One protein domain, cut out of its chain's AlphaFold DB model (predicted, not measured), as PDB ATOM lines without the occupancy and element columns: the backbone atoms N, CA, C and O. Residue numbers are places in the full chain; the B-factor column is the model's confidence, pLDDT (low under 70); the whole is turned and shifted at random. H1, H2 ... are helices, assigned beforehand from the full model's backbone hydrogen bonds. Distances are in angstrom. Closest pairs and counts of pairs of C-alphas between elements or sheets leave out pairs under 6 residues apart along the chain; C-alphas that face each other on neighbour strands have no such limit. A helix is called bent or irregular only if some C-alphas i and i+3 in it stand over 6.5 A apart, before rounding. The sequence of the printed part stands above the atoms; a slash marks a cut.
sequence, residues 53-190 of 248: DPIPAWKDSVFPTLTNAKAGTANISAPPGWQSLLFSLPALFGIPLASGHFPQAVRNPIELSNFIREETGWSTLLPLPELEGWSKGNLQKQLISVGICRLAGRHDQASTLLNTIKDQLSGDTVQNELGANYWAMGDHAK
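AT A GLANCE: This is residues 53 to 190 of the 248 residues of an uncharacterized protein of Planctomycetaceae bacterium (UniProt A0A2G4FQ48). H5, H6 and H7 form a bundle that runs up and down, each helix against the one before it, and H1 crosses H5 on a side away from H6, with H2 near residue 54 of H1. H3 lies far out at one end, touching no helix, between two long unnamed stretches. The 138 printed residues hold seven named helices, H1 to H7 in chain order, and no named strand: all helix. The whole is compact, radius of gyration of the C-alphas 14.2 A, and rounded, spanning 41 by 32 by 24 A.

HOW THE PARTS SIT: H1, residues 54 to 67, only just touches H2, residues 82 to 88, with residue 54 alone: 3 pairs of C-alphas within 8 A, the closest Pro 54 and Gln 83 at 5.9 A. H3, residues 109 to 117, touches no helix. H4, residues 132 to 135, touches the hub H5, residues 139 to 151, only at the corner, closest C-alphas Ser 135 and Lys 141, 4.8 A. Residues 140 to 144 of H5 touch residues 61 to 65 of H1 at a steep tilt of 56 degrees, closest C-alphas Gln 140 and Thr 65, 6.6 A. H5 and H6, residues 155 to 168, form a hairpin at 20 degrees, closest C-alphas Val 146 and Ala 158, 4.4 A. H6 and H7, residues 171 to 184, form another at 2 degrees, closest C-alphas Lys 166 and Val 174, 5.9 A. Every O i to N i+4 pair is within hydrogen-bond range in H2, H5 and H7, 8 of 10 in H1 and in H6, and 1 of 5 in H3, beside 4 of 6 O i to N i+3 pairs; H4 is too short for an i+4 pair.

IN THESE COORDINATES: H1 begins at C-alpha 54 (21.763, 125.582, 352.656) and H7 ends at C-alpha 184 (16.186, 132.995, 372.132). H1 and H6 are each 20.4 A long, H7 20.0 A, H5 18.6 A. H1 and H6 are irregular: C-alphas 61 and 64 are 7.2 A apart, C-alphas 164 and 167 7.6 A.

THE WHOLE: The two farthest C-alphas, Ser 113 and Gly 137, are 42.4 A apart. The printed part has no cut; the links H1 to H2, H2 to H3 and H3 to H4 are long. Residues 66 to 74 and 108 to 123 have pLDDT under 70.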
ATOM      1  N   ASP A  53      17.198 124.465 352.187       85.12
ATOM      2  CA  ASP A  53      18.293 124.637 351.224       85.12
ATOM      3  C   ASP A  53      19.435 125.468 351.860       85.12
ATOM      4  O   ASP A  53      19.212 126.624 352.252       85.12
ATOM      5  N   PRO A  54      20.663 124.918 351.969       87.62
ATOM      6  CA  PRO A  54      21.763 125.582 352.656       87.62
ATOM      7  C   PRO A  54      22.218 126.905 352.053       87.62
ATOM      8  O   PRO A  54      22.710 127.758 352.795       87.62
ATOM      9  N   ILE A  55      22.089 127.080 350.736       86.50
ATOM     10  CA  ILE A  55      22.605 128.258 350.026       86.50
ATOM     11  C   ILE A  55      21.775 129.517 350.331       86.50
ATOM     12  O   ILE A  55      22.352 130.497 350.816       86.50
ATOM     13  N   PRO A  56      20.450 129.546 350.083       86.19
ATOM     14  CA  PRO A  56      19.628 130.700 350.423       86.19
ATOM     15  C   PRO A  56      19.574 130.935 351.937       86.19
ATOM     16  O   PRO A  56      19.654 132.087 352.357       86.19
ATOM     17  N   ALA A  57      19.557 129.874 352.755       90.06
ATOM     18  CA  ALA A  57      19.629 130.005 354.210       90.06
ATOM     19  C   ALA A  57      20.914 130.719 354.651       90.06
ATOM     20  O   ALA A  57      20.872 131.635 355.469       90.06
ATOM     21  N   TRP A  58      22.063 130.356 354.069       92.50
ATOM     22  CA  TRP A  58      23.319 131.031 354.372       92.50
ATOM     23  C   TRP A  58      23.292 132.505 353.957       92.50
ATOM     24  O   TRP A  58      23.645 133.374 354.755       92.50
ATOM     25  N   LYS A  59      22.822 132.799 352.738       89.00
ATOM     26  CA  LYS A  59      22.719 134.170 352.218       89.00
ATOM     27  C   LYS A  59      21.896 135.070 353.143       89.00
ATOM     28  O   LYS A  59      22.335 136.175 353.459       89.00
ATOM     29  N   ASP A  60      20.733 134.603 353.589       89.12
ATOM     30  CA  ASP A  60      19.879 135.381 354.488       89.12
ATOM     31  C   ASP A  60      20.422 135.429 355.925       89.12
ATOM     32  O   ASP A  60      20.184 136.416 356.623       89.12
ATOM     33  N   SER A  61      21.214 134.433 356.344       91.00
ATOM     34  CA  SER A  61      21.861 134.413 357.666       91.00
ATOM     35  C   SER A  61      22.938 135.474 357.861       91.00
ATOM     36  O   SER A  61      23.141 135.965 358.974       91.00
ATOM     37  N   VAL A  62      23.614 135.862 356.778       89.94
ATOM     38  CA  VAL A  62      24.653 136.900 356.805       89.94
ATOM     39  C   VAL A  62      24.113 138.280 356.436       89.94
ATOM     40  O   VAL A  62      24.797 139.275 356.662       89.94
ATOM     41  N   PHE A  63      22.886 138.365 355.909       82.81
ATOM     42  CA  PHE A  63      22.245 139.619 355.503       82.81
ATOM     43  C   PHE A  63      22.340 140.725 356.573       82.81
ATOM     44  O   PHE A  63      22.843 141.799 356.240       82.81
ATOM     45  N   PRO A  64      21.989 140.486 357.854       76.25
ATOM     46  CA  PRO A  64      21.975 141.547 358.868       76.25
ATOM     47  C   PRO A  64      23.384 142.051 359.204       76.25
ATOM     48  O   PRO A  64      23.594 143.223 359.510       76.25
ATOM     49  N   THR A  65      24.374 141.159 359.115       73.94
ATOM     50  CA  THR A  65      25.792 141.478 359.305       73.94
ATOM     51  C   THR A  65      26.328 142.354 358.170       73.94
ATOM     52  O   THR A  65      27.159 143.231 358.403       73.94
ATOM     53  N   LEU A  66      25.860 142.126 356.940       59.66
ATOM     54  CA  LEU A  66      26.339 142.822 355.746       59.66
ATOM     55  C   LEU A  66      25.680 144.190 355.546       59.66
ATOM     56  O   LEU A  66      26.336 145.101 355.050       59.66
ATOM     57  N   THR A  67      24.419 144.367 355.950       58.44
ATOM     58  CA  THR A  67      23.727 145.664 355.847       58.44
ATOM     59  C   THR A  67      24.216 146.686 356.873       58.44
ATOM     60  O   THR A  67      24.108 147.884 356.633       58.44
ATOM     61  N   ASN A  68      24.803 146.230 357.987       55.00
ATOM     62  CA  ASN A  68      25.276 147.093 359.077       55.00
ATOM     63  C   ASN A  68      26.767 147.464 358.980       55.00
ATOM     64  O   ASN A  68      27.241 148.337 359.713       55.00
ATOM     65  N   ALA A  69      27.535 146.819 358.099       50.72
ATOM     66  CA  ALA A  69      28.953 147.103 357.930       50.72
ATOM     67  C   ALA A  69      29.170 148.192 356.867       50.72
ATOM     68  O   ALA A  69      28.793 148.039 355.712       50.72
ATOM     69  N   LYS A  70      29.895 149.265 357.217       42.72
ATOM     70  CA  LYS A  70      30.425 150.243 356.238       42.72
ATOM     71  C   LYS A  70      31.448 149.634 355.258       42.72
ATOM     72  O   LYS A  70      31.905 150.320 354.348       42.72
ATOM     73  N   ALA A  71      31.842 148.376 355.459       42.59
ATOM     74  CA  ALA A  71      32.750 147.629 354.600       42.59
ATOM     75  C   ALA A  71      31.935 146.693 353.701       42.59
ATOM     76  O   ALA A  71      31.059 145.988 354.194       42.59
ATOM     77  N   GLY A  72      32.227 146.722 352.397       48.50
ATOM     78  CA  GLY A  72      31.448 146.067 351.347       48.50
ATOM     79  C   GLY A  72      31.152 144.583 351.569       48.50
ATOM     80  O   GLY A  72      31.752 143.906 352.403       48.50
ATOM     81  N   THR A  73      30.213 144.080 350.770       50.84
ATOM     82  CA  THR A  73      29.716 142.702 350.765       50.84
ATOM     83  C   THR A  73      30.815 141.702 350.391       50.84
ATOM     84  O   THR A  73      30.907 141.230 349.258       50.84
ATOM     85  N   ALA A  74      31.682 141.360 351.343       56.78
ATOM     86  CA  ALA A  74      32.578 140.227 351.189       56.78
ATOM     87  C   ALA A  74      31.728 138.955 351.052       56.78
ATOM     88  O   ALA A  74      30.790 138.737 351.818       56.78
ATOM     89  N   ASN A  75      32.045 138.112 350.071       74.38
ATOM     90  CA  ASN A  75      31.406 136.810 349.919       74.38
ATOM     91  C   ASN A  75      31.911 135.882 351.040       74.38
ATOM     92  O   ASN A  75      32.936 135.216 350.899       74.38
ATOM     93  N   ILE A  76      31.256 135.923 352.202       86.50
ATOM     94  CA  ILE A  76      31.596 135.086 353.356       86.50
ATOM     95  C   ILE A  76      31.072 133.677 353.074       86.50
ATOM     96  O   ILE A  76      29.875 133.500 352.874       86.50
ATOM     97  N   SER A  77      31.942 132.668 353.069       91.19
ATOM     98  CA  SER A  77      31.531 131.264 352.950       91.19
ATOM     99  C   SER A  77      30.994 130.712 354.272       91.19
ATOM    100  O   SER A  77      31.487 131.081 355.339       91.19
ATOM    101  N   ALA A  78      30.033 129.788 354.199       93.94
ATOM    102  CA  ALA A  78      29.484 129.097 355.366       93.94
ATOM    103  C   ALA A  78      30.559 128.303 356.140       93.94
ATOM    104  O   ALA A  78      31.513 127.813 355.522       93.94
ATOM    105  N   PRO A  79      30.431 128.153 357.472       96.00
ATOM    106  CA  PRO A  79      31.343 127.327 358.254       96.00
ATOM    107  C   PRO A  79      31.181 125.832 357.938       96.00
ATOM    108  O   PRO A  79      30.080 125.383 357.589       96.00
ATOM    109  N   PRO A  80      32.243 125.026 358.123       96.50
ATOM    110  CA  PRO A  80      32.135 123.572 358.091       96.50
ATOM    111  C   PRO A  80      31.069 123.087 359.081       96.50
ATOM    112  O   PRO A  80      31.093 123.447 360.255       96.50
ATOM    113  N   GLY A  81      30.117 122.281 358.606       92.75
ATOM    114  CA  GLY A  81      29.007 121.781 359.423       92.75
ATOM    115  C   GLY A  81      27.718 122.607 359.361       92.75
ATOM    116  O   GLY A  81      26.728 122.183 359.950       92.75
ATOM    117  N   TRP A  82      27.672 123.715 358.603       93.56
ATOM    118  CA  TRP A  82      26.440 124.495 358.385       93.56
ATOM    119  C   TRP A  82      25.256 123.625 357.944       93.56
ATOM    120  O   TRP A  82      24.191 123.653 358.552       93.56
ATOM    121  N   GLN A  83      25.461 122.779 356.935       91.44
ATOM    122  CA  GLN A  83      24.415 121.897 356.424       91.44
ATOM    123  C   GLN A  83      23.935 120.874 357.473       91.44
ATOM    124  O   GLN A  83      22.749 120.566 357.531       91.44
ATOM    125  N   SER A  84      24.833 120.385 358.335       90.38
ATOM    126  CA  SER A  84      24.482 119.458 359.423       90.38
ATOM    127  C   SER A  84      23.586 120.124 360.473       90.38
ATOM    128  O   SER A  84      22.592 119.538 360.911       90.38
ATOM    129  N   LEU A  85      23.885 121.384 360.817       92.06
ATOM    130  CA  LEU A  85      23.017 122.196 361.667       92.06
ATOM    131  C   LEU A  85      21.627 122.342 361.036       92.06
ATOM    132  O   LEU A  85      20.637 122.088 361.714       92.06
ATOM    133  N   LEU A  86      21.546 122.676 359.742       90.62
ATOM    134  CA  LEU A  86      20.265 122.849 359.049       90.62
ATOM    135  C   LEU A  86      19.395 121.590 359.050       90.62
ATOM    136  O   LEU A  86      18.195 121.687 359.289       90.62
ATOM    137  N   PHE A  87      19.995 120.418 358.838       88.19
ATOM    138  CA  PHE A  87      19.277 119.143 358.920       88.19
ATOM    139  C   PHE A  87      18.759 118.824 360.324       88.19
ATOM    140  O   PHE A  87      17.793 118.081 360.463       88.19
ATOM    141  N   SER A  88      19.395 119.380 361.354       89.19
ATOM    142  CA  SER A  88      19.031 119.147 362.753       89.19
ATOM    143  C   SER A  88      18.048 120.184 363.299       89.19
ATOM    144  O   SER A  88      17.558 120.027 364.416       89.19
ATOM    145  N   LEU A  89      17.769 121.259 362.552       85.94
ATOM    146  CA  LEU A  89      16.830 122.282 362.994       85.94
ATOM    147  C   LEU A  89      15.406 121.711 363.003       85.94
ATOM    148  O   LEU A  89      14.974 121.173 361.982       85.94
ATOM    149  N   PRO A  90      14.632 121.860 364.091       82.81
ATOM    150  CA  PRO A  90      13.169 121.845 364.041       82.81
ATOM    151  C   PRO A  90      12.620 123.109 363.364       82.81
ATOM    152  O   PRO A  90      13.366 124.024 362.995       82.81
ATOM    153  N   ALA A  91      11.314 123.136 363.094       79.56
ATOM    154  CA  ALA A  91      10.668 124.352 362.614       79.56
ATOM    155  C   ALA A  91      10.824 125.439 363.682       79.56
ATOM    156  O   ALA A  91      10.613 125.180 364.866       79.56
ATOM    157  N   LEU A  92      11.256 126.628 363.265       80.88
ATOM    158  CA  LEU A  92      11.395 127.767 364.162       80.88
ATOM    159  C   LEU A  92      10.191 128.679 364.034       80.88
ATOM    160  O   LEU A  92       9.638 128.850 362.948       80.88
ATOM    161  N   PHE A  93       9.858 129.338 365.136       79.56
ATOM    162  CA  PHE A  93       8.804 130.337 365.188       79.56
ATOM    163  C   PHE A  93       9.363 131.631 365.747       79.56
ATOM    164  O   PHE A  93      10.194 131.618 366.657       79.56
ATOM    165  N   GLY A  94       8.921 132.751 365.178       83.75
ATOM    166  CA  GLY A  94       9.307 134.066 365.654       83.75
ATOM    167  C   GLY A  94      10.816 134.275 365.679       83.75
ATOM    168  O   GLY A  94      11.363 134.671 366.696       83.75
ATOM    169  N   ILE A  95      11.527 133.968 364.600       88.56
ATOM    170  CA  ILE A  95      12.967 134.235 364.546       88.56
ATOM    171  C   ILE A  95      13.229 135.746 364.406       88.56
ATOM    172  O   ILE A  95      12.631 136.380 363.533       88.56
ATOM    173  N   PRO A  96      14.115 136.352 365.218       93.88
ATOM    174  CA  PRO A  96      14.494 137.746 365.044       93.88
ATOM    175  C   PRO A  96      15.448 137.909 363.862       93.88
ATOM    176  O   PRO A  96      16.308 137.054 363.623       93.88
ATOM    177  N   LEU A  97      15.336 139.047 363.184       95.56
ATOM    178  CA  LEU A  97      16.264 139.529 362.172       95.56
ATOM    179  C   LEU A  97      17.565 139.966 362.866       95.56
ATOM    180  O   LEU A  97      17.735 141.099 363.324       95.56
ATOM    181  N   ALA A  98      18.481 139.012 362.976       95.38
ATOM    182  CA  ALA A  98      19.803 139.147 363.574       95.38
ATOM    183  C   ALA A  98      20.767 138.169 362.895       95.38
ATOM    184  O   ALA A  98      20.335 137.241 362.207       95.38
ATOM    185  N   SER A  99      22.070 138.362 363.092       93.81
ATOM    186  CA  SER A  99      23.096 137.542 362.442       93.81
ATOM    187  C   SER A  99      22.857 136.052 362.728       93.81
ATOM    188  O   SER A  99      22.416 135.694 363.824       93.81
ATOM    189  N   GLY A 100      23.104 135.189 361.739       91.25
ATOM    190  CA  GLY A 100      22.971 133.729 361.827       91.25
ATOM    191  C   GLY A 100      21.544 133.170 361.706       91.25
ATOM    192  O   GLY A 100      21.397 131.989 361.401       91.25
ATOM    193  N   HIS A 101      20.498 133.981 361.887       92.81
ATOM    194  CA  HIS A 101      19.112 133.566 361.635       92.81
ATOM    195  C   HIS A 101      18.714 133.778 360.182       92.81
ATOM    196  O   HIS A 101      19.237 134.670 359.531       92.81
ATOM    197  N   PHE A 102      17.747 133.011 359.687       93.00
ATOM    198  CA  PHE A 102      17.297 133.122 358.303       93.00
ATOM    199  C   PHE A 102      15.804 132.762 358.164       93.00
ATOM    200  O   PHE A 102      15.341 131.835 358.832       93.00
ATOM    201  N   PRO A 103      15.049 133.447 357.285       90.56
ATOM    202  CA  PRO A 103      13.597 133.312 357.127       90.56
ATOM    203  C   PRO A 103      13.095 131.882 356.921       90.56
ATOM    204  O   PRO A 103      12.070 131.498 357.473       90.56
ATOM    205  N   GLN A 104      13.843 131.083 356.159       89.44
ATOM    206  CA  GLN A 104      13.488 129.718 355.762       89.44
ATOM    207  C   GLN A 104      13.409 128.744 356.946       89.44
ATOM    208  O   GLN A 104      12.901 127.635 356.795       89.44
ATOM    209  N   ALA A 105      13.904 129.129 358.128       87.38
ATOM    210  CA  ALA A 105      13.739 128.325 359.332       87.38
ATOM    211  C   ALA A 105      12.268 128.267 359.798       87.38
ATOM    212  O   ALA A 105      11.881 127.319 360.488       87.38
ATOM    213  N   VAL A 106      11.446 129.242 359.385       85.25
ATOM    214  CA  VAL A 106       9.994 129.273 359.606       85.25
ATOM    215  C   VAL A 106       9.307 128.465 358.503       85.25
ATOM    216  O   VAL A 106       9.175 128.926 357.372       85.25
ATOM    217  N   ARG A 107       8.900 127.227 358.817       75.69
ATOM    218  CA  ARG A 107       8.437 126.240 357.818       75.69
ATOM    219  C   ARG A 107       6.923 126.106 357.661       75.69
ATOM    220  O   ARG A 107       6.488 125.567 356.648       75.69
ATOM    221  N   ASN A 108       6.121 126.569 358.620       68.62
ATOM    222  CA  ASN A 108       4.665 126.444 358.544       68.62
ATOM    223  C   ASN A 108       3.957 127.721 359.038       68.62
ATOM    224  O   ASN A 108       4.046 128.030 360.226       68.62
ATOM    225  N   PRO A 109       3.237 128.450 358.168       53.94
ATOM    226  CA  PRO A 109       2.501 129.646 358.564       53.94
ATOM    227  C   PRO A 109       1.272 129.359 359.448       53.94
ATOM    228  O   PRO A 109       0.867 130.240 360.194       53.94
ATOM    229  N   ILE A 110       0.712 128.139 359.451       52.28
ATOM    230  CA  ILE A 110      -0.403 127.759 360.352       52.28
ATOM    231  C   ILE A 110       0.039 127.797 361.832       52.28
ATOM    232  O   ILE A 110      -0.747 128.097 362.733       52.28
ATOM    233  N   GLU A 111       1.328 127.581 362.088       54.38
ATOM    234  CA  GLU A 111       1.935 127.569 363.422       54.38
ATOM    235  C   GLU A 111       2.235 128.981 363.970       54.38
ATOM    236  O   GLU A 111       2.657 129.126 365.115       54.38
ATOM    237  N   LEU A 112       1.985 130.055 363.205       56.50
ATOM    238  CA  LEU A 112       2.027 131.426 363.745       56.50
ATOM    239  C   LEU A 112       0.975 131.649 364.835       56.50
ATOM    240  O   LEU A 112       1.214 132.377 365.796       56.50
ATOM    241  N   SER A 113      -0.143 130.926 364.758       60.16
ATOM    242  CA  SER A 113      -1.102 130.857 365.861       60.16
ATOM    243  C   SER A 113      -0.494 130.227 367.125       60.16
ATOM    244  O   SER A 113      -0.820 130.644 368.238       60.16
ATOM    245  N   ASN A 114       0.440 129.281 366.980       59.38
ATOM    246  CA  ASN A 114       1.151 128.650 368.095       59.38
ATOM    247  C   ASN A 114       2.278 129.535 368.632       59.38
ATOM    248  O   ASN A 114       2.503 129.554 369.839       59.38
ATOM    249  N   PHE A 115       2.905 130.365 367.792       68.69
ATOM    250  CA  PHE A 115       3.895 131.357 368.222       68.69
ATOM    251  C   PHE A 115       3.377 132.297 369.328       68.69
ATOM    252  O   PHE A 115       4.100 132.611 370.278       68.69
ATOM    253  N   ILE A 116       2.116 132.730 369.237       64.56
ATOM    254  CA  ILE A 116       1.489 133.563 370.274       64.56
ATOM    255  C   ILE A 116       1.203 132.736 371.542       64.56
ATOM    256  O   ILE A 116       1.264 133.269 372.649       64.56
ATOM    257  N   ARG A 117       0.924 131.434 371.405       58.78
ATOM    258  CA  ARG A 117       0.362 130.586 372.471       58.78
ATOM    259  C   ARG A 117       1.395 129.790 373.269       58.78
ATOM    260  O   ARG A 117       1.158 129.540 374.446       58.78
ATOM    261  N   GLU A 118       2.515 129.396 372.674       60.72
ATOM    262  CA  GLU A 118       3.530 128.566 373.334       60.72
ATOM    263  C   GLU A 118       4.578 129.413 374.069       60.72
ATOM    264  O   GLU A 118       4.917 130.515 373.642       60.72
ATOM    265  N   GLU A 119       5.110 128.921 375.191       53.19
ATOM    266  CA  GLU A 119       6.306 129.500 375.813       53.19
ATOM    267  C   GLU A 119       7.516 129.226 374.914       53.19
ATOM    268  O   GLU A 119       8.012 128.107 374.814       53.19
ATOM    269  N   THR A 120       7.979 130.258 374.215       54.25
ATOM    270  CA  THR A 120       9.138 130.155 373.338       54.25
ATOM    271  C   THR A 120      10.416 130.314 374.153       54.25
ATOM    272  O   THR A 120      10.708 131.368 374.704       54.25
ATOM    273  N   GLY A 121      11.193 129.237 374.229       56.88
ATOM    274  CA  GLY A 121      12.529 129.203 374.808       56.88
ATOM    275  C   GLY A 121      13.307 128.100 374.113       56.88
ATOM    276  O   GLY A 121      13.013 126.915 374.270       56.88
ATOM    277  N   TRP A 122      14.269 128.478 373.279       66.75
ATOM    278  CA  TRP A 122      15.012 127.508 372.493       66.75
ATOM    279  C   TRP A 122      16.026 126.787 373.385       66.75
ATOM    280  O   TRP A 122      17.080 127.335 373.685       66.75
ATOM    281  N   SER A 123      15.721 125.577 373.853       65.62
ATOM    282  CA  SER A 123      16.594 124.828 374.779       65.62
ATOM    283  C   SER A 123      17.301 123.630 374.135       65.62
ATOM    284  O   SER A 123      18.208 123.050 374.734       65.62
ATOM    285  N   THR A 124      16.936 123.273 372.901       80.38
ATOM    286  CA  THR A 124      17.528 122.132 372.202       80.38
ATOM    287  C   THR A 124      18.955 122.440 371.764       80.38
ATOM    288  O   THR A 124      19.216 123.338 370.960       80.38
ATOM    289  N   LEU A 125      19.892 121.641 372.269       89.69
ATOM    290  CA  LEU A 125      21.296 121.713 371.902       89.69
ATOM    291  C   LEU A 125      21.540 120.995 370.571       89.69
ATOM    292  O   LEU A 125      21.607 119.769 370.522       89.69
ATOM    293  N   LEU A 126      21.732 121.763 369.499       91.50
ATOM    294  CA  LEU A 126      22.025 121.221 368.168       91.50
ATOM    295  C   LEU A 126      23.531 121.012 367.934       91.50
ATOM    296  O   LEU A 126      24.348 121.527 368.717       91.50
ATOM    297  N   PRO A 127      23.916 120.272 366.869       92.19
ATOM    298  CA  PRO A 127      25.294 120.219 366.396       92.19
ATOM    299  C   PRO A 127      25.820 121.618 366.080       92.19
ATOM    300  O   PRO A 127      25.171 122.390 365.374       92.19
ATOM    301  N   LEU A 128      27.003 121.943 366.597       94.31
ATOM    302  CA  LEU A 128      27.641 123.229 366.351       94.31
ATOM    303  C   LEU A 128      28.647 123.092 365.194       94.31
ATOM    304  O   LEU A 128      29.502 122.205 365.257       94.31
ATOM    305  N   PRO A 129      28.573 123.946 364.157       94.69
ATOM    306  CA  PRO A 129      29.613 124.058 363.136       94.69
ATOM    307  C   PRO A 129      30.998 124.363 363.728       94.69
ATOM    308  O   PRO A 129      31.124 124.833 364.860       94.69
ATOM    309  N   GLU A 130      32.058 124.156 362.948       95.50
ATOM    310  CA  GLU A 130      33.411 124.540 363.361       95.50
ATOM    311  C   GLU A 130      33.582 126.063 363.240       95.50
ATOM    312  O   GLU A 130      33.838 126.590 362.158       95.50
ATOM    313  N   LEU A 131      33.407 126.783 364.352       96.19
ATOM    314  CA  LEU A 131      33.381 128.252 364.354       96.19
ATOM    315  C   LEU A 131      34.717 128.898 364.722       96.19
ATOM    316  O   LEU A 131      35.043 129.955 364.184       96.19
ATOM    317  N   GLU A 132      35.503 128.297 365.618       92.50
ATOM    318  CA  GLU A 132      36.726 128.919 366.146       92.50
ATOM    319  C   GLU A 132      37.773 129.133 365.047       92.50
ATOM    320  O   GLU A 132      38.180 130.265 364.781       92.50
ATOM    321  N   GLY A 133      38.156 128.060 364.347       95.12
ATOM    322  CA  GLY A 133      39.082 128.145 363.217       95.12
ATOM    323  C   GLY A 133      38.513 128.970 362.060       95.12
ATOM    324  O   GLY A 133      39.219 129.788 361.473       95.12
ATOM    325  N   TRP A 134      37.216 128.817 361.774       95.56
ATOM    326  CA  TRP A 134      36.545 129.499 360.663       95.56
ATOM    327  C   TRP A 134      36.451 131.026 360.836       95.56
ATOM    328  O   TRP A 134      36.593 131.757 359.848       95.56
ATOM    329  N   SER A 135      36.217 131.510 362.061       95.06
ATOM    330  CA  SER A 135      35.991 132.932 362.369       95.06
ATOM    331  C   SER A 135      37.241 133.696 362.818       95.06
ATOM    332  O   SER A 135      37.206 134.924 362.926       95.06
ATOM    333  N   LYS A 136      38.358 132.998 363.055       93.88
ATOM    334  CA  LYS A 136      39.597 133.579 363.578       93.88
ATOM    335  C   LYS A 136      40.051 134.809 362.783       93.88
ATOM    336  O   LYS A 136      40.291 134.742 361.580       93.88
ATOM    337  N   GLY A 137      40.204 135.931 363.488       88.25
ATOM    338  CA  GLY A 137      40.692 137.192 362.923       88.25
ATOM    339  C   GLY A 137      39.711 137.899 361.981       88.25
ATOM    340  O   GLY A 137      40.111 138.846 361.309       88.25
ATOM    341  N   ASN A 138      38.448 137.465 361.910       92.44
ATOM    342  CA  ASN A 138      37.433 138.081 361.062       92.44
ATOM    343  C   ASN A 138      36.179 138.442 361.873       92.44
ATOM    344  O   ASN A 138      35.363 137.580 362.195       92.44
ATOM    345  N   LEU A 139      36.003 139.738 362.135       92.12
ATOM    346  CA  LEU A 139      34.915 140.265 362.962       92.12
ATOM    347  C   LEU A 139      33.515 139.906 362.439       92.12
ATOM    348  O   LEU A 139      32.640 139.562 363.227       92.12
ATOM    349  N   GLN A 140      33.298 139.932 361.120       91.00
ATOM    350  CA  GLN A 140      31.998 139.579 360.532       91.00
ATOM    351  C   GLN A 140      31.672 138.104 360.778       91.00
ATOM    352  O   GLN A 140      30.568 137.773 361.199       91.00
ATOM    353  N   LYS A 141      32.647 137.209 360.591       93.44
ATOM    354  CA  LYS A 141      32.477 135.783 360.895       93.44
ATOM    355  C   LYS A 141      32.306 135.521 362.388       93.44
ATOM    356  O   LYS A 141      31.544 134.634 362.759       93.44
ATOM    357  N   GLN A 142      32.981 136.281 363.250       95.44
ATOM    358  CA  GLN A 142      32.783 136.192 364.700       95.44
ATOM    359  C   GLN A 142      31.363 136.616 365.088       95.44
ATOM    360  O   GLN A 142      30.717 135.929 365.872       95.44
ATOM    361  N   LEU A 143      30.832 137.679 364.479       95.38
ATOM    362  CA  LEU A 143      29.445 138.099 364.672       95.38
ATOM    363  C   LEU A 143      28.446 137.051 364.157       95.38
ATOM    364  O   LEU A 143      27.503 136.699 364.860       95.38
ATOM    365  N   ILE A 144      28.673 136.475 362.976       95.31
ATOM    366  CA  ILE A 144      27.833 135.378 362.469       95.31
ATOM    367  C   ILE A 144      27.904 134.159 363.403       95.31
ATOM    368  O   ILE A 144      26.889 133.513 363.652       95.31
ATOM    369  N   SER A 145      29.074 133.877 363.981       96.81
ATOM    370  CA  SER A 145      29.258 132.797 364.959       96.81
ATOM    371  C   SER A 145      28.412 133.005 366.222       96.81
ATOM    372  O   SER A 145      27.895 132.025 366.750       96.81
ATOM    373  N   VAL A 146      28.184 134.252 366.669       96.94
ATOM    374  CA  VAL A 146      27.226 134.560 367.756       96.94
ATOM    375  C   VAL A 146      25.839 134.038 367.387       96.94
ATOM    376  O   VAL A 146      25.216 133.305 368.156       96.94
ATOM    377  N   GLY A 147      25.392 134.371 366.177       95.25
ATOM    378  CA  GLY A 147      24.119 133.932 365.624       95.25
ATOM    379  C   GLY A 147      23.974 132.420 365.508       95.25
ATOM    380  O   GLY A 147      22.948 131.866 365.892       95.25
ATOM    381  N   ILE A 148      25.014 131.741 365.026       95.88
ATOM    382  CA  ILE A 148      25.023 130.280 364.889       95.88
ATOM    383  C   ILE A 148      24.993 129.597 366.261       95.88
ATOM    384  O   ILE A 148      24.243 128.640 366.441       95.88
ATOM    385  N   CYS A 149      25.747 130.095 367.246       96.19
ATOM    386  CA  CYS A 149      25.677 129.589 368.619       96.19
ATOM    387  C   CYS A 149      24.257 129.719 369.186       96.19
ATOM    388  O   CYS A 149      23.736 128.760 369.754       96.19
ATOM    389  N   ARG A 150      23.613 130.873 368.980       94.50
ATOM    390  CA  ARG A 150      22.221 131.125 369.377       94.50
ATOM    391  C   ARG A 150      21.249 130.158 368.694       94.50
ATOM    392  O   ARG A 150      20.462 129.509 369.378       94.50
ATOM    393  N   LEU A 151      21.368 129.984 367.378       91.31
ATOM    394  CA  LEU A 151      20.570 129.037 366.593       91.31
ATOM    395  C   LEU A 151      20.764 127.577 367.050       91.31
ATOM    396  O   LEU A 151      19.829 126.784 367.028       91.31
ATOM    397  N   ALA A 152      21.963 127.222 367.515       93.44
ATOM    398  CA  ALA A 152      22.272 125.899 368.058       93.44
ATOM    399  C   ALA A 152      21.906 125.726 369.550       93.44
ATOM    400  O   ALA A 152      22.269 124.715 370.160       93.44
ATOM    401  N   GLY A 153      21.235 126.710 370.161       92.56
ATOM    402  CA  GLY A 153      20.841 126.709 371.575       92.56
ATOM    403  C   GLY A 153      21.969 126.892 372.578       92.56
ATOM    404  O   GLY A 153      21.799 126.640 373.766       92.56
ATOM    405  N   ARG A 154      23.132 127.360 372.123       94.31
ATOM    406  CA  ARG A 154      24.284 127.709 372.963       94.31
ATOM    407  C   ARG A 154      24.240 129.197 373.337       94.31
ATOM    408  O   ARG A 154      25.146 129.950 372.980       94.31
ATOM    409  N   HIS A 155      23.200 129.631 374.052       92.81
ATOM    410  CA  HIS A 155      22.964 131.053 374.385       92.81
ATOM    411  C   HIS A 155      24.078 131.682 375.223       92.81
ATOM    412  O   HIS A 155      24.461 132.831 374.986       92.81
ATOM    413  N   ASP A 156      24.648 130.913 376.152       93.69
ATOM    414  CA  ASP A 156      25.792 131.357 376.951       93.69
ATOM    415  C   ASP A 156      27.017 131.588 376.065       93.69
ATOM    416  O   ASP A 156      27.642 132.643 376.137       93.69
ATOM    417  N   GLN A 157      27.314 130.655 375.151       95.62
ATOM    418  CA  GLN A 157      28.427 130.806 374.207       95.62
ATOM    419  C   GLN A 157      28.205 131.993 373.267       95.62
ATOM    420  O   GLN A 157      29.140 132.752 373.016       95.62
ATOM    421  N   ALA A 158      26.974 132.193 372.783       96.56
ATOM    422  CA  ALA A 158      26.615 133.359 371.981       96.56
ATOM    423  C   ALA A 158      26.864 134.662 372.761       96.56
ATOM    424  O   ALA A 158      27.455 135.602 372.233       96.56
ATOM    425  N   SER A 159      26.475 134.707 374.037       96.25
ATOM    426  CA  SER A 159      26.653 135.877 374.904       96.25
ATOM    427  C   SER A 159      28.120 136.139 375.252       96.25
ATOM    428  O   SER A 159      28.560 137.290 375.233       96.25
ATOM    429  N   THR A 160      28.907 135.098 375.531       97.56
ATOM    430  CA  THR A 160      30.358 135.209 375.740       97.56
ATOM    431  C   THR A 160      31.043 135.744 374.489       97.56
ATOM    432  O   THR A 160      31.808 136.704 374.577       97.56
ATOM    433  N   LEU A 161      30.725 135.178 373.323       97.31
ATOM    434  CA  LEU A 161      31.331 135.585 372.064       97.31
ATOM    435  C   LEU A 161      30.963 137.027 371.693       97.31
ATOM    436  O   LEU A 161      31.840 137.808 371.321       97.31
ATOM    437  N   LEU A 162      29.695 137.418 371.864       97.12
ATOM    438  CA  LEU A 162      29.263 138.799 371.651       97.12
ATOM    439  C   LEU A 162      30.025 139.758 372.572       97.12
ATOM    440  O   LEU A 162      30.513 140.788 372.117       97.12
ATOM    441  N   ASN A 163      30.201 139.398 373.848       97.69
ATOM    442  CA  ASN A 163      30.965 140.209 374.795       97.69
ATOM    443  C   ASN A 163      32.437 140.379 374.408       97.69
ATOM    444  O   ASN A 163      32.989 141.440 374.681       97.69
ATOM    445  N   THR A 164      33.066 139.391 373.766       97.12
ATOM    446  CA  THR A 164      34.452 139.524 373.284       97.12
ATOM    447  C   THR A 164      34.606 140.450 372.079       97.12
ATOM    448  O   THR A 164      35.690 140.993 371.875       97.12
ATOM    449  N   ILE A 165      33.555 140.642 371.276       95.56
ATOM    450  CA  ILE A 165      33.629 141.447 370.046       95.56
ATOM    451  C   ILE A 165      32.875 142.778 370.124       95.56
ATOM    452  O   ILE A 165      33.045 143.609 369.236       95.56
ATOM    453  N   LYS A 166      32.062 143.011 371.164       95.25
ATOM    454  CA  LYS A 166      31.160 144.174 371.255       95.25
ATOM    455  C   LYS A 166      31.857 145.524 371.098       95.25
ATOM    456  O   LYS A 166      31.296 146.407 370.463       95.25
ATOM    457  N   ASP A 167      33.080 145.665 371.606       95.25
ATOM    458  CA  ASP A 167      33.824 146.931 371.561       95.25
ATOM    459  C   ASP A 167      34.325 147.268 370.141       95.25
ATOM    460  O   ASP A 167      34.760 148.386 369.876       95.25
ATOM    461  N   GLN A 168      34.253 146.305 369.217       93.44
ATOM    462  CA  GLN A 168      34.608 146.457 367.803       93.44
ATOM    463  C   GLN A 168      33.377 146.680 366.906       93.44
ATOM    464  O   GLN A 168      33.519 146.925 365.708       93.44
ATOM    465  N   LEU A 169      32.166 146.560 367.460       91.44
ATOM    466  CA  LEU A 169      30.898 146.661 366.740       91.44
ATOM    467  C   LEU A 169      30.235 148.022 366.984       91.44
ATOM    468  O   LEU A 169      30.557 148.739 367.930       91.44
ATOM    469  N   SER A 170      29.260 148.381 366.144       91.19
ATOM    470  CA  SER A 170      28.392 149.521 366.448       91.19
ATOM    471  C   SER A 170      27.477 149.203 367.633       91.19
ATOM    472  O   SER A 170      27.058 148.056 367.807       91.19
ATOM    473  N   GLY A 171      27.112 150.230 368.409       91.69
ATOM    474  CA  GLY A 171      26.165 150.089 369.520       91.69
ATOM    475  C   GLY A 171      24.852 149.433 369.085       91.69
ATOM    476  O   GLY A 171      24.390 148.506 369.742       91.69
ATOM    477  N   ASP A 172      24.322 149.823 367.924       92.75
ATOM    478  CA  ASP A 172      23.098 149.249 367.355       92.75
ATOM    479  C   ASP A 172      23.241 147.758 367.033       92.75
ATOM    480  O   ASP A 172      22.334 146.974 367.311       92.75
ATOM    481  N   THR A 173      24.394 147.334 366.504       92.50
ATOM    482  CA  THR A 173      24.658 145.911 366.239       92.50
ATOM    483  C   THR A 173      24.697 145.126 367.544       92.50
ATOM    484  O   THR A 173      24.017 144.111 367.670       92.50
ATOM    485  N   VAL A 174      25.440 145.616 368.542       94.69
ATOM    486  CA  VAL A 174      25.512 144.981 369.867       94.69
ATOM    487  C   VAL A 174      24.119 144.876 370.482       94.69
ATOM    488  O   VAL A 174      23.736 143.821 370.980       94.69
ATOM    489  N   GLN A 175      23.340 145.952 370.415       96.25
ATOM    490  CA  GLN A 175      22.016 146.016 371.008       96.25
ATOM    491  C   GLN A 175      21.014 145.089 370.299       96.25
ATOM    492  O   GLN A 175      20.216 144.438 370.975       96.25
ATOM    493  N   ASN A 176      21.088 144.967 368.969       96.69
ATOM    494  CA  ASN A 176      20.251 144.039 368.207       96.69
ATOM    495  C   ASN A 176      20.547 142.573 368.556       96.69
ATOM    496  O   ASN A 176      19.623 141.797 368.801       96.69
ATOM    497  N   GLU A 177      21.829 142.208 368.623       96.50
ATOM    498  CA  GLU A 177      22.269 140.850 368.966       96.50
ATOM    499  C   GLU A 177      21.964 140.492 370.426       96.50
ATOM    500  O   GLU A 177      21.547 139.370 370.712       96.50
ATOM    501  N   LEU A 178      22.088 141.449 371.354       96.50
ATOM    502  CA  LEU A 178      21.637 141.273 372.739       96.50
ATOM    503  C   LEU A 178      20.134 140.990 372.804       96.50
ATOM    504  O   LEU A 178      19.721 140.057 373.489       96.50
ATOM    505  N   GLY A 179      19.324 141.766 372.077       96.62
ATOM    506  CA  GLY A 179      17.884 141.530 371.982       96.62
ATOM    507  C   GLY A 179      17.566 140.144 371.420       96.62
ATOM    508  O   GLY A 179      16.749 139.423 371.987       96.62
ATOM    509  N   ALA A 180      18.283 139.717 370.378       95.75
ATOM    510  CA  ALA A 180      18.127 138.389 369.794       95.75
ATOM    511  C   ALA A 180      18.536 137.250 370.749       95.75
ATOM    512  O   ALA A 180      17.892 136.200 370.751       95.75
ATOM    513  N   ASN A 181      19.558 137.441 371.588       94.75
ATOM    514  CA  ASN A 181      19.909 136.478 372.636       94.75
ATOM    515  C   ASN A 181      18.826 136.403 373.719       94.75
ATOM    516  O   ASN A 181      18.405 135.300 374.060       94.75
ATOM    517  N   TYR A 182      18.330 137.540 374.225       94.94
ATOM    518  CA  TYR A 182      17.206 137.547 375.177       94.94
ATOM    519  C   TYR A 182      15.978 136.851 374.606       94.94
ATOM    520  O   TYR A 182      15.358 136.037 375.285       94.94
ATOM    521  N   TRP A 183      15.689 137.109 373.334       93.62
ATOM    522  CA  TRP A 183      14.610 136.459 372.618       93.62
ATOM    523  C   TRP A 183      14.753 134.937 372.581       93.62
ATOM    524  O   TRP A 183      13.811 134.223 372.904       93.62
ATOM    525  N   ALA A 184      15.935 134.433 372.217       91.00
ATOM    526  CA  ALA A 184      16.186 132.995 372.132       91.00
ATOM    527  C   ALA A 184      16.098 132.291 373.502       91.00
ATOM    528  O   ALA A 184      15.750 131.111 373.568       91.00
ATOM    529  N   MET A 185      16.360 133.029 374.586       90.75
ATOM    530  CA  MET A 185      16.185 132.589 375.974       90.75
ATOM    531  C   MET A 185      14.737 132.708 376.486       90.75
ATOM    532  O   MET A 185      14.474 132.333 377.625       90.75
ATOM    533  N   GLY A 186      13.807 133.229 375.679       89.69
ATOM    534  CA  GLY A 186      12.401 133.432 376.047       89.69
ATOM    535  C   GLY A 186      12.107 134.710 376.835       89.69
ATOM    536  O   GLY A 186      10.965 134.964 377.212       89.69
ATOM    537  N   ASP A 187      13.104 135.573 377.056       92.12
ATOM    538  CA  ASP A 187      12.917 136.862 377.729       92.12
ATOM    539  C   ASP A 187      12.505 137.945 376.716       92.12
ATOM    540  O   ASP A 187      13.268 138.846 376.353       92.12
ATOM    541  N   HIS A 188      11.271 137.835 376.215       91.12
ATOM    542  CA  HIS A 188      10.741 138.734 375.182       91.12
ATOM    543  C   HIS A 188      10.630 140.188 375.649       91.12
ATOM    544  O   HIS A 188      10.757 141.104 374.838       91.12
ATOM    545  N   ALA A 189      10.431 140.418 376.951       92.31
ATOM    546  CA  ALA A 189      10.373 141.761 377.519       92.31
ATOM    547  C   ALA A 189      11.744 142.451 377.452       92.31
ATOM    548  O   ALA A 189      11.833 143.598 377.007       92.31
ATOM    549  N   LYS A 190      12.831 141.756 377.823       95.25
ATOM    550  CA  LYS A 190      14.188 142.299 377.649       95.25
ATOM    551  C   LYS A 190      14.587 142.409 376.183       95.25
ATOM    552  O   LYS A 190      15.288 143.356 375.828       95.25
TER     553      LYS A 190